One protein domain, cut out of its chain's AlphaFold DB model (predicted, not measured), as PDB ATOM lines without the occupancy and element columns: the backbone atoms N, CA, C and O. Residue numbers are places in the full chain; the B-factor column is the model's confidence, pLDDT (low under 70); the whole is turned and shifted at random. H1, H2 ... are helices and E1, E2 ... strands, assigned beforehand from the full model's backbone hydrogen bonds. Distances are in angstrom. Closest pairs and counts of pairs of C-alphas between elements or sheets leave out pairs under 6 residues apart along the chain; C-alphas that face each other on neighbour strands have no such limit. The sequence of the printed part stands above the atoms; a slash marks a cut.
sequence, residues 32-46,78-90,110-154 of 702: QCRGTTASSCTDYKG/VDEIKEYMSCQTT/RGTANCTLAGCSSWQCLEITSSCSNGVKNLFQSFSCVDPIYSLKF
ATOM      1  N   GLN A  32     -22.991  14.751 -36.485       74.69
ATOM      2  CA  GLN A  32     -23.775  15.960 -36.260       74.69
ATOM      3  C   GLN A  32     -25.085  15.626 -35.547       74.69
ATOM      4  O   GLN A  32     -26.010  15.069 -36.142       74.69
ATOM      5  N   CYS A  33     -25.192  16.043 -34.285       79.81
ATOM      6  CA  CYS A  33     -26.472  16.114 -33.590       79.81
ATOM      7  C   CYS A  33     -27.471  16.925 -34.423       79.81
ATOM      8  O   CYS A  33     -27.140  17.993 -34.946       79.81
ATOM      9  N   ARG A  34     -28.693  16.402 -34.583       74.50
ATOM     10  CA  ARG A  34     -29.704  16.960 -35.490       74.50
ATOM     11  C   ARG A  34     -30.358  18.201 -34.877       74.50
ATOM     12  O   ARG A  34     -31.496  18.149 -34.433       74.50
ATOM     13  N   GLY A  35     -29.617  19.308 -34.851       62.00
ATOM     14  CA  GLY A  35     -30.033  20.578 -34.258       62.00
ATOM     15  C   GLY A  35     -31.274  21.178 -34.919       62.00
ATOM     16  O   GLY A  35     -31.173  21.958 -35.863       62.00
ATOM     17  N   THR A  36     -32.449  20.845 -34.392       57.00
ATOM     18  CA  THR A  36     -33.709  21.561 -34.607       57.00
ATOM     19  C   THR A  36     -33.721  22.818 -33.742       57.00
ATOM     20  O   THR A  36     -34.282  22.836 -32.652       57.00
ATOM     21  N   THR A  37     -33.061  23.880 -34.213       53.84
ATOM     22  CA  THR A  37     -32.990  25.179 -33.522       53.84
ATOM     23  C   THR A  37     -34.299  25.964 -33.666       53.84
ATOM     24  O   THR A  37     -34.341  27.002 -34.325       53.84
ATOM     25  N   ALA A  38     -35.379  25.454 -33.073       57.19
ATOM     26  CA  ALA A  38     -36.622  26.195 -32.896       57.19
ATOM     27  C   ALA A  38     -36.469  27.132 -31.689       57.19
ATOM     28  O   ALA A  38     -36.426  26.681 -30.548       57.19
ATOM     29  N   SER A  39     -36.341  28.434 -31.939       56.41
ATOM     30  CA  SER A  39     -36.090  29.443 -30.901       56.41
ATOM     31  C   SER A  39     -37.261  29.646 -29.933       56.41
ATOM     32  O   SER A  39     -37.042  30.062 -28.795       56.41
ATOM     33  N   SER A  40     -38.492  29.371 -30.367       64.25
ATOM     34  CA  SER A  40     -39.705  29.600 -29.584       64.25
ATOM     35  C   SER A  40     -40.846  28.647 -29.961       64.25
ATOM     36  O   SER A  40     -40.989  28.229 -31.110       64.25
ATOM     37  N   CYS A  41     -41.742  28.397 -29.000       71.31
ATOM     38  CA  CYS A  41     -43.044  27.750 -29.212       71.31
ATOM     39  C   CYS A  41     -43.931  28.471 -30.249       71.31
ATOM     40  O   CYS A  41     -44.887  27.887 -30.756       71.31
ATOM     41  N   THR A  42     -43.639  29.737 -30.561       67.69
ATOM     42  CA  THR A  42     -44.339  30.516 -31.594       67.69
ATOM     43  C   THR A  42     -43.929  30.158 -33.017       67.69
ATOM     44  O   THR A  42     -44.724  30.351 -33.934       67.69
ATOM     45  N   ASP A  43     -42.722  29.629 -33.218       65.81
ATOM     46  CA  ASP A  43     -42.083  29.582 -34.542       65.81
ATOM     47  C   ASP A  43     -42.666  28.472 -35.438       65.81
ATOM     48  O   ASP A  43     -42.501  28.487 -36.655       65.81
ATOM     49  N   TYR A  44     -43.420  27.540 -34.845       59.31
ATOM     50  CA  TYR A  44     -44.163  26.487 -35.544       59.31
ATOM     51  C   TYR A  44     -45.611  26.861 -35.909       59.31
ATOM     52  O   TYR A  44     -46.312  26.047 -36.516       59.31
ATOM     53  N   LYS A  45     -46.084  28.067 -35.563       48.69
ATOM     54  CA  LYS A  45     -47.487  28.481 -35.735       48.69
ATOM     55  C   LYS A  45     -47.879  28.610 -37.216       48.69
ATOM     56  O   LYS A  45     -47.751  29.672 -37.813       48.69
ATOM     57  N   GLY A  46     -48.392  27.517 -37.782       53.97
ATOM     58  CA  GLY A  46     -48.823  27.406 -39.182       53.97
ATOM     59  C   GLY A  46     -48.220  26.219 -39.943       53.97
ATOM     60  O   GLY A  46     -48.652  25.933 -41.057       53.97
ATOM     61  N   VAL A  78     -47.881  23.192 -30.661       74.81
ATOM     62  CA  VAL A  78     -47.070  21.973 -30.533       74.81
ATOM     63  C   VAL A  78     -46.845  21.702 -29.047       74.81
ATOM     64  O   VAL A  78     -46.172  22.491 -28.390       74.81
ATOM     65  N   ASP A  79     -47.395  20.605 -28.521       81.62
ATOM     66  CA  ASP A  79     -47.328  20.286 -27.084       81.62
ATOM     67  C   ASP A  79     -45.897  20.040 -26.571       81.62
ATOM     68  O   ASP A  79     -45.604  20.348 -25.417       81.62
ATOM     69  N   GLU A  80     -45.001  19.513 -27.415       83.50
ATOM     70  CA  GLU A  80     -43.637  19.090 -27.059       83.50
ATOM     71  C   GLU A  80     -42.598  19.579 -28.087       83.50
ATOM     72  O   GLU A  80     -42.674  19.252 -29.272       83.50
ATOM     73  N   ILE A  81     -41.577  20.309 -27.626       85.62
ATOM     74  CA  ILE A  81     -40.393  20.680 -28.411       85.62
ATOM     75  C   ILE A  81     -39.178  19.879 -27.938       85.62
ATOM     76  O   ILE A  81     -38.857  19.850 -26.744       85.62
ATOM     77  N   LYS A  82     -38.487  19.285 -28.920       87.44
ATOM     78  CA  LYS A  82     -37.236  18.530 -28.793       87.44
ATOM     79  C   LYS A  82     -36.063  19.362 -29.316       87.44
ATOM     80  O   LYS A  82     -35.993  19.670 -30.509       87.44
ATOM     81  N   GLU A  83     -35.137  19.708 -28.429       87.94
ATOM     82  CA  GLU A  83     -33.892  20.413 -28.753       87.94
ATOM     83  C   GLU A  83     -32.703  19.459 -28.605       87.94
ATOM     84  O   GLU A  83     -32.569  18.791 -27.582       87.94
ATOM     85  N   TYR A  84     -31.817  19.407 -29.602       86.50
ATOM     86  CA  TYR A  84     -30.634  18.539 -29.585       86.50
ATOM     87  C   TYR A  84     -29.354  19.361 -29.413       86.50
ATOM     88  O   TYR A  84     -29.009  20.158 -30.287       86.50
ATOM     89  N   MET A  85     -28.623  19.133 -28.319       83.94
ATOM     90  CA  MET A  85     -27.308  19.731 -28.063       83.94
ATOM     91  C   MET A  85     -26.191  18.695 -28.241       83.94
ATOM     92  O   MET A  85     -26.311  17.554 -27.801       83.94
ATOM     93  N   SER A  86     -25.080  19.086 -28.864       86.06
ATOM     94  CA  SER A  86     -23.892  18.236 -29.002       86.06
ATOM     95  C   SER A  86     -23.030  18.266 -27.742       86.06
ATOM     96  O   SER A  86     -22.528  19.330 -27.378       86.06
ATOM     97  N   CYS A  87     -22.765  17.109 -27.134       82.88
ATOM     98  CA  CYS A  87     -21.911  16.990 -25.948       82.88
ATOM     99  C   CYS A  87     -20.399  17.012 -26.253       82.88
ATOM    100  O   CYS A  87     -19.598  16.475 -25.487       82.88
ATOM    101  N   GLN A  88     -19.988  17.643 -27.360       74.94
ATOM    102  CA  GLN A  88     -18.575  17.806 -27.695       74.94
ATOM    103  C   GLN A  88     -17.890  18.730 -26.685       74.94
ATOM    104  O   GLN A  88     -18.029  19.951 -26.728       74.94
ATOM    105  N   THR A  89     -17.094  18.140 -25.799       57.75
ATOM    106  CA  THR A  89     -16.110  18.869 -25.004       57.75
ATOM    107  C   THR A  89     -14.971  19.307 -25.920       57.75
ATOM    108  O   THR A  89     -14.067  18.520 -26.213       57.75
ATOM    109  N   THR A  90     -15.009  20.555 -26.382       50.03
ATOM    110  CA  THR A  90     -13.961  21.200 -27.186       50.03
ATOM    111  C   THR A  90     -12.706  21.474 -26.350       50.03
ATOM    112  O   THR A  90     -12.338  22.614 -26.088       50.03
ATOM    113  N   ARG A 110     -23.333  26.325 -21.623       52.22
ATOM    114  CA  ARG A 110     -24.480  25.631 -21.007       52.22
ATOM    115  C   ARG A 110     -24.652  24.191 -21.504       52.22
ATOM    116  O   ARG A 110     -25.119  23.349 -20.747       52.22
ATOM    117  N   GLY A 111     -24.229  23.893 -22.735       58.19
ATOM    118  CA  GLY A 111     -24.212  22.532 -23.273       58.19
ATOM    119  C   GLY A 111     -23.316  21.566 -22.489       58.19
ATOM    120  O   GLY A 111     -23.762  20.471 -22.168       58.19
ATOM    121  N   THR A 112     -22.089  21.956 -22.122       62.25
ATOM    122  CA  THR A 112     -21.141  21.035 -21.464       62.25
ATOM    123  C   THR A 112     -21.584  20.681 -20.045       62.25
ATOM    124  O   THR A 112     -21.540  19.511 -19.668       62.25
ATOM    125  N   ALA A 113     -22.096  21.660 -19.292       68.12
ATOM    126  CA  ALA A 113     -22.672  21.441 -17.965       68.12
ATOM    127  C   ALA A 113     -23.957  20.596 -18.015       68.12
ATOM    128  O   ALA A 113     -24.127  19.686 -17.207       68.12
ATOM    129  N   ASN A 114     -24.849  20.842 -18.982       72.69
ATOM    130  CA  ASN A 114     -26.074  20.053 -19.121       72.69
ATOM    131  C   ASN A 114     -25.777  18.598 -19.531       72.69
ATOM    132  O   ASN A 114     -26.409  17.680 -19.017       72.69
ATOM    133  N   CYS A 115     -24.793  18.371 -20.406       79.31
ATOM    134  CA  CYS A 115     -24.383  17.026 -20.815       79.31
ATOM    135  C   CYS A 115     -23.775  16.207 -19.667       79.31
ATOM    136  O   CYS A 115     -24.096  15.026 -19.538       79.31
ATOM    137  N   THR A 116     -22.945  16.815 -18.807       79.56
ATOM    138  CA  THR A 116     -22.394  16.113 -17.633       79.56
ATOM    139  C   THR A 116     -23.449  15.873 -16.554       79.56
ATOM    140  O   THR A 116     -23.461  14.792 -15.970       79.56
ATOM    141  N   LEU A 117     -24.387  16.807 -16.345       80.06
ATOM    142  CA  LEU A 117     -25.548  16.613 -15.464       80.06
ATOM    143  C   LEU A 117     -26.479  15.484 -15.940       80.06
ATOM    144  O   LEU A 117     -27.025  14.758 -15.112       80.06
ATOM    145  N   ALA A 118     -26.643  15.315 -17.255       83.69
ATOM    146  CA  ALA A 118     -27.432  14.235 -17.850       83.69
ATOM    147  C   ALA A 118     -26.678  12.893 -17.962       83.69
ATOM    148  O   ALA A 118     -27.282  11.881 -18.311       83.69
ATOM    149  N   GLY A 119     -25.368  12.867 -17.689       90.69
ATOM    150  CA  GLY A 119     -24.531  11.667 -17.811       90.69
ATOM    151  C   GLY A 119     -24.256  11.214 -19.251       90.69
ATOM    152  O   GLY A 119     -23.842  10.073 -19.453       90.69
ATOM    153  N   CYS A 120     -24.475  12.072 -20.253       90.12
ATOM    154  CA  CYS A 120     -24.253  11.715 -21.655       90.12
ATOM    155  C   CYS A 120     -22.759  11.656 -21.991       90.12
ATOM    156  O   CYS A 120     -21.976  12.505 -21.561       90.12
ATOM    157  N   SER A 121     -22.359  10.671 -22.800       89.31
ATOM    158  CA  SER A 121     -20.977  10.588 -23.281       89.31
ATOM    159  C   SER A 121     -20.653  11.709 -24.280       89.31
ATOM    160  O   SER A 121     -21.540  12.260 -24.930       89.31
ATOM    161  N   SER A 122     -19.364  12.010 -24.467       85.81
ATOM    162  CA  SER A 122     -18.887  12.991 -25.461       85.81
ATOM    163  C   SER A 122     -19.218  12.629 -26.918       85.81
ATOM    164  O   SER A 122     -19.080  13.469 -27.806       85.81
ATOM    165  N   TRP A 123     -19.654  11.389 -27.157       86.44
ATOM    166  CA  TRP A 123     -20.088  10.863 -28.451       86.44
ATOM    167  C   TRP A 123     -21.603  10.954 -28.664       86.44
ATOM    168  O   TRP A 123     -22.070  10.636 -29.751       86.44
ATOM    169  N   GLN A 124     -22.371  11.370 -27.654       89.88
ATOM    170  CA  GLN A 124     -23.832  11.410 -27.688       89.88
ATOM    171  C   GLN A 124     -24.383  12.836 -27.758       89.88
ATOM    172  O   GLN A 124     -23.733  13.825 -27.409       89.88
ATOM    173  N   CYS A 125     -25.621  12.927 -28.225       91.69
ATOM    174  CA  CYS A 125     -26.412  14.143 -28.243       91.69
ATOM    175  C   CYS A 125     -27.302  14.188 -27.000       91.69
ATOM    176  O   CYS A 125     -27.945  13.197 -26.656       91.69
ATOM    177  N   LEU A 126     -27.385  15.347 -26.360       92.38
ATOM    178  CA  LEU A 126     -28.379  15.612 -25.332       92.38
ATOM    179  C   LEU A 126     -29.679  16.053 -26.010       92.38
ATOM    180  O   LEU A 126     -29.739  17.149 -26.568       92.38
ATOM    181  N   GLU A 127     -30.709  15.213 -25.959       92.56
ATOM    182  CA  GLU A 127     -32.084  15.613 -26.252       92.56
ATOM    183  C   GLU A 127     -32.692  16.255 -25.000       92.56
ATOM    184  O   GLU A 127     -32.751  15.646 -23.929       92.56
ATOM    185  N   ILE A 128     -33.140  17.499 -25.145       89.56
ATOM    186  CA  ILE A 128     -33.880  18.254 -24.139       89.56
ATOM    187  C   ILE A 128     -35.338  18.300 -24.593       89.56
ATOM    188  O   ILE A 128     -35.639  18.811 -25.673       89.56
ATOM    189  N   THR A 129     -36.243  17.791 -23.759       89.56
ATOM    190  CA  THR A 129     -37.692  17.874 -23.994       89.56
ATOM    191  C   THR A 129     -38.318  18.955 -23.128       89.56
ATOM    192  O   THR A 129     -38.075  19.058 -21.920       89.56
ATOM    193  N   SER A 130     -39.140  19.784 -23.760       88.31
ATOM    194  CA  SER A 130     -39.835  20.899 -23.124       88.31
ATOM    195  C   SER A 130     -41.247  21.000 -23.673       88.31
ATOM    196  O   SER A 130     -41.429  21.001 -24.890       88.31
ATOM    197  N   SER A 131     -42.243  21.093 -22.794       89.25
ATOM    198  CA  SER A 131     -43.614  21.318 -23.235       89.25
ATOM    199  C   SER A 131     -43.893  22.794 -23.462       89.25
ATOM    200  O   SER A 131     -43.413  23.658 -22.723       89.25
ATOM    201  N   CYS A 132     -44.719  23.089 -24.457       87.94
ATOM    202  CA  CYS A 132     -45.314  24.407 -24.611       87.94
ATOM    203  C   CYS A 132     -46.699  24.408 -23.957       87.94
ATOM    204  O   CYS A 132     -47.485  23.490 -24.161       87.94
ATOM    205  N   SER A 133     -47.048  25.461 -23.222       86.50
ATOM    206  CA  SER A 133     -48.452  25.746 -22.898       86.50
ATOM    207  C   SER A 133     -48.742  27.214 -23.145       86.50
ATOM    208  O   SER A 133     -47.950  28.074 -22.761       86.50
ATOM    209  N   ASN A 134     -49.870  27.511 -23.792       83.94
ATOM    210  CA  ASN A 134     -50.297  28.878 -24.118       83.94
ATOM    211  C   ASN A 134     -49.235  29.692 -24.896       83.94
ATOM    212  O   ASN A 134     -49.114  30.900 -24.716       83.94
ATOM    213  N   GLY A 135     -48.433  29.023 -25.735       78.56
ATOM    214  CA  GLY A 135     -47.332  29.638 -26.491       78.56
ATOM    215  C   GLY A 135     -46.059  29.932 -25.684       78.56
ATOM    216  O   GLY A 135     -45.092  30.424 -26.260       78.56
ATOM    217  N   VAL A 136     -46.019  29.611 -24.387       78.94
ATOM    218  CA  VAL A 136     -44.833  29.750 -23.527       78.94
ATOM    219  C   VAL A 136     -44.160  28.388 -23.353       78.94
ATOM    220  O   VAL A 136     -44.827  27.388 -23.086       78.94
ATOM    221  N   LYS A 137     -42.829  28.353 -23.483       80.19
ATOM    222  CA  LYS A 137     -42.000  27.172 -23.203       80.19
ATOM    223  C   LYS A 137     -41.934  26.959 -21.688       80.19
ATOM    224  O   LYS A 137     -41.347  27.777 -20.979       80.19
ATOM    225  N   ASN A 138     -42.540  25.885 -21.190       81.12
ATOM    226  CA  ASN A 138     -42.477  25.533 -19.775       81.12
ATOM    227  C   ASN A 138     -41.066  25.072 -19.389       81.12
ATOM    228  O   ASN A 138     -40.287  24.603 -20.223       81.12
ATOM    229  N   LEU A 139     -40.738  25.179 -18.098       68.75
ATOM    230  CA  LEU A 139     -39.482  24.651 -17.568       68.75
ATOM    231  C   LEU A 139     -39.444  23.119 -17.719       68.75
ATOM    232  O   LEU A 139     -40.192  22.426 -17.042       68.75
ATOM    233  N   PHE A 140     -38.551  22.656 -18.602       69.25
ATOM    234  CA  PHE A 140     -37.909  21.332 -18.692       69.25
ATOM    235  C   PHE A 140     -38.728  20.110 -18.238       69.25
ATOM    236  O   PHE A 140     -38.925  19.890 -17.046       69.25
ATOM    237  N   GLN A 141     -39.090  19.236 -19.185       77.88
ATOM    238  CA  GLN A 141     -39.742  17.961 -18.868       77.88
ATOM    239  C   GLN A 141     -38.747  16.815 -18.668       77.88
ATOM    240  O   GLN A 141     -38.839  16.115 -17.661       77.88
ATOM    241  N   SER A 142     -37.792  16.608 -19.582       90.25
ATOM    242  CA  SER A 142     -36.740  15.603 -19.380       90.25
ATOM    243  C   SER A 142     -35.476  15.842 -20.211       90.25
ATOM    244  O   SER A 142     -35.460  16.628 -21.162       90.25
ATOM    245  N   PHE A 143     -34.420  15.123 -19.833       91.44
ATOM    246  CA  PHE A 143     -33.156  15.009 -20.549       91.44
ATOM    247  C   PHE A 143     -32.948  13.544 -20.940       91.44
ATOM    248  O   PHE A 143     -33.111  12.660 -20.097       91.44
ATOM    249  N   SER A 144     -32.543  13.283 -22.180       93.31
ATOM    250  CA  SER A 144     -32.174  11.940 -22.639       93.31
ATOM    251  C   SER A 144     -30.950  11.978 -23.547       93.31
ATOM    252  O   SER A 144     -30.822  12.856 -24.397       93.31
ATOM    253  N   CYS A 145     -30.054  11.007 -23.386       94.88
ATOM    254  CA  CYS A 145     -28.896  10.842 -24.258       94.88
ATOM    255  C   CYS A 145     -29.299  10.031 -25.493       94.88
ATOM    256  O   CYS A 145     -29.847   8.937 -25.363       94.88
ATOM    257  N   VAL A 146     -29.027  10.568 -26.680       92.81
ATOM    258  CA  VAL A 146     -29.379   9.970 -27.973       92.81
ATOM    259  C   VAL A 146     -28.118   9.836 -28.815       92.81
ATOM    260  O   VAL A 146     -27.333  10.779 -28.923       92.81
ATOM    261  N   ASP A 147     -27.913   8.668 -29.417       91.00
ATOM    262  CA  ASP A 147     -26.766   8.437 -30.295       91.00
ATOM    263  C   ASP A 147     -26.883   9.299 -31.570       91.00
ATOM    264  O   ASP A 147     -27.980   9.435 -32.130       91.00
ATOM    265  N   PRO A 148     -25.789   9.918 -32.050       87.12
ATOM    266  CA  PRO A 148     -25.838  10.807 -33.200       87.12
ATOM    267  C   PRO A 148     -26.248  10.036 -34.454       87.12
ATOM    268  O   PRO A 148     -25.708   8.977 -34.776       87.12
ATOM    269  N   ILE A 149     -27.179  10.602 -35.224       83.19
ATOM    270  CA  ILE A 149     -27.515  10.057 -36.539       83.19
ATOM    271  C   ILE A 149     -26.340  10.360 -37.471       83.19
ATOM    272  O   ILE A 149     -26.212  11.480 -37.968       83.19
ATOM    273  N   TYR A 150     -25.506   9.348 -37.725       78.44
ATOM    274  CA  TYR A 150     -24.407   9.374 -38.694       78.44
ATOM    275  C   TYR A 150     -24.933   9.511 -40.131       78.44
ATOM    276  O   TYR A 150     -24.907   8.589 -40.947       78.44
ATOM    277  N   SER A 151     -25.431  10.702 -40.457       67.94
ATOM    278  CA  SER A 151     -25.680  11.116 -41.827       67.94
ATOM    279  C   SER A 151     -24.328  11.274 -42.510       67.94
ATOM    280  O   SER A 151     -23.665  12.300 -42.352       67.94
ATOM    281  N   LEU A 152     -23.925  10.250 -43.269       66.25
ATOM    282  CA  LEU A 152     -22.805  10.319 -44.204       66.25
ATOM    283  C   LEU A 152     -23.110  11.376 -45.271       66.25
ATOM    284  O   LEU A 152     -23.589  11.079 -46.367       66.25
ATOM    285  N   LYS A 153     -22.830  12.637 -44.933       62.56
ATOM    286  CA  LYS A 153     -22.825  13.771 -45.851       62.56
ATOM    287  C   LYS A 153     -21.631  13.623 -46.785       62.56
ATOM    288  O   LYS A 153     -20.649  14.350 -46.670       62.56
ATOM    289  N   PHE A 154     -21.747  12.694 -47.734       62.28
ATOM    290  CA  PHE A 154     -20.963  12.715 -48.961       62.28
ATOM    291  C   PHE A 154     -21.158  14.090 -49.590       62.28
ATOM    292  O   PHE A 154     -22.187  14.376 -50.208       62.28
TER     293      PHE A 154
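Overview. This is residues 32 to 46, 78 to 90 and 110 to 154 of the 702 residues of an uncharacterized protein of Chromera velia CCMP2878 (UniProt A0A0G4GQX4). With little regular structure, this is a small antiparallel sheet, E1 E2 E3, with short helix H1 across one face and unnamed residues 32 to 46 running beside edge strand E1. The printed part has 73 residues, 29 in named elements, ordered E1, H1, E2, E3, mixed in class. It is only just compact, close to loose, with a radius of gyration of the C-alphas of 13.2 A, and flat, spanning 36 by 33 by 17 A.

Along the chain. Past residues 32 to 46, find C-alpha 80 at (-43.637, 19.090, -27.059), where E1, residues 80 to 86, begins its 19.9 A. H1 is residues 110 to 117, 10.6 A. E2, residues 125 to 133, runs 25.5 A. E3, residues 142 to 146, 12.6 A, ends at C-alpha 146, (-29.379, 9.970, -27.973).

Arrangement. Look at N 83 and O 128, 2.9 A, between antiparallel E1 and E2. In the hairpin E2 and E3, N 127 and O 144 are 2.8 A apart. The sheet is only just strongly twisted, its C-alphas up to 4.3 A off its best plane. H1 is on it, height 9.4 A, across the strands at 86 degrees to E1 on the local plane; its closest C-alphas to E2 are Cys 115 and Leu 126, 6.2 A. In H1 every O i to N i+4 pair is within hydrogen-bond range.

Size, cuts and confidence. The farthest C-alphas, Asn 134 and Phe 154, are 41.7 A apart. Cuts leave 10.4 A between C-alphas 46 and 78, and 13.0 A between 90 and 110. No link printed whole is long. Twenty-three residues have pLDDT under 70, among them 35 to 40 and 151 to 154.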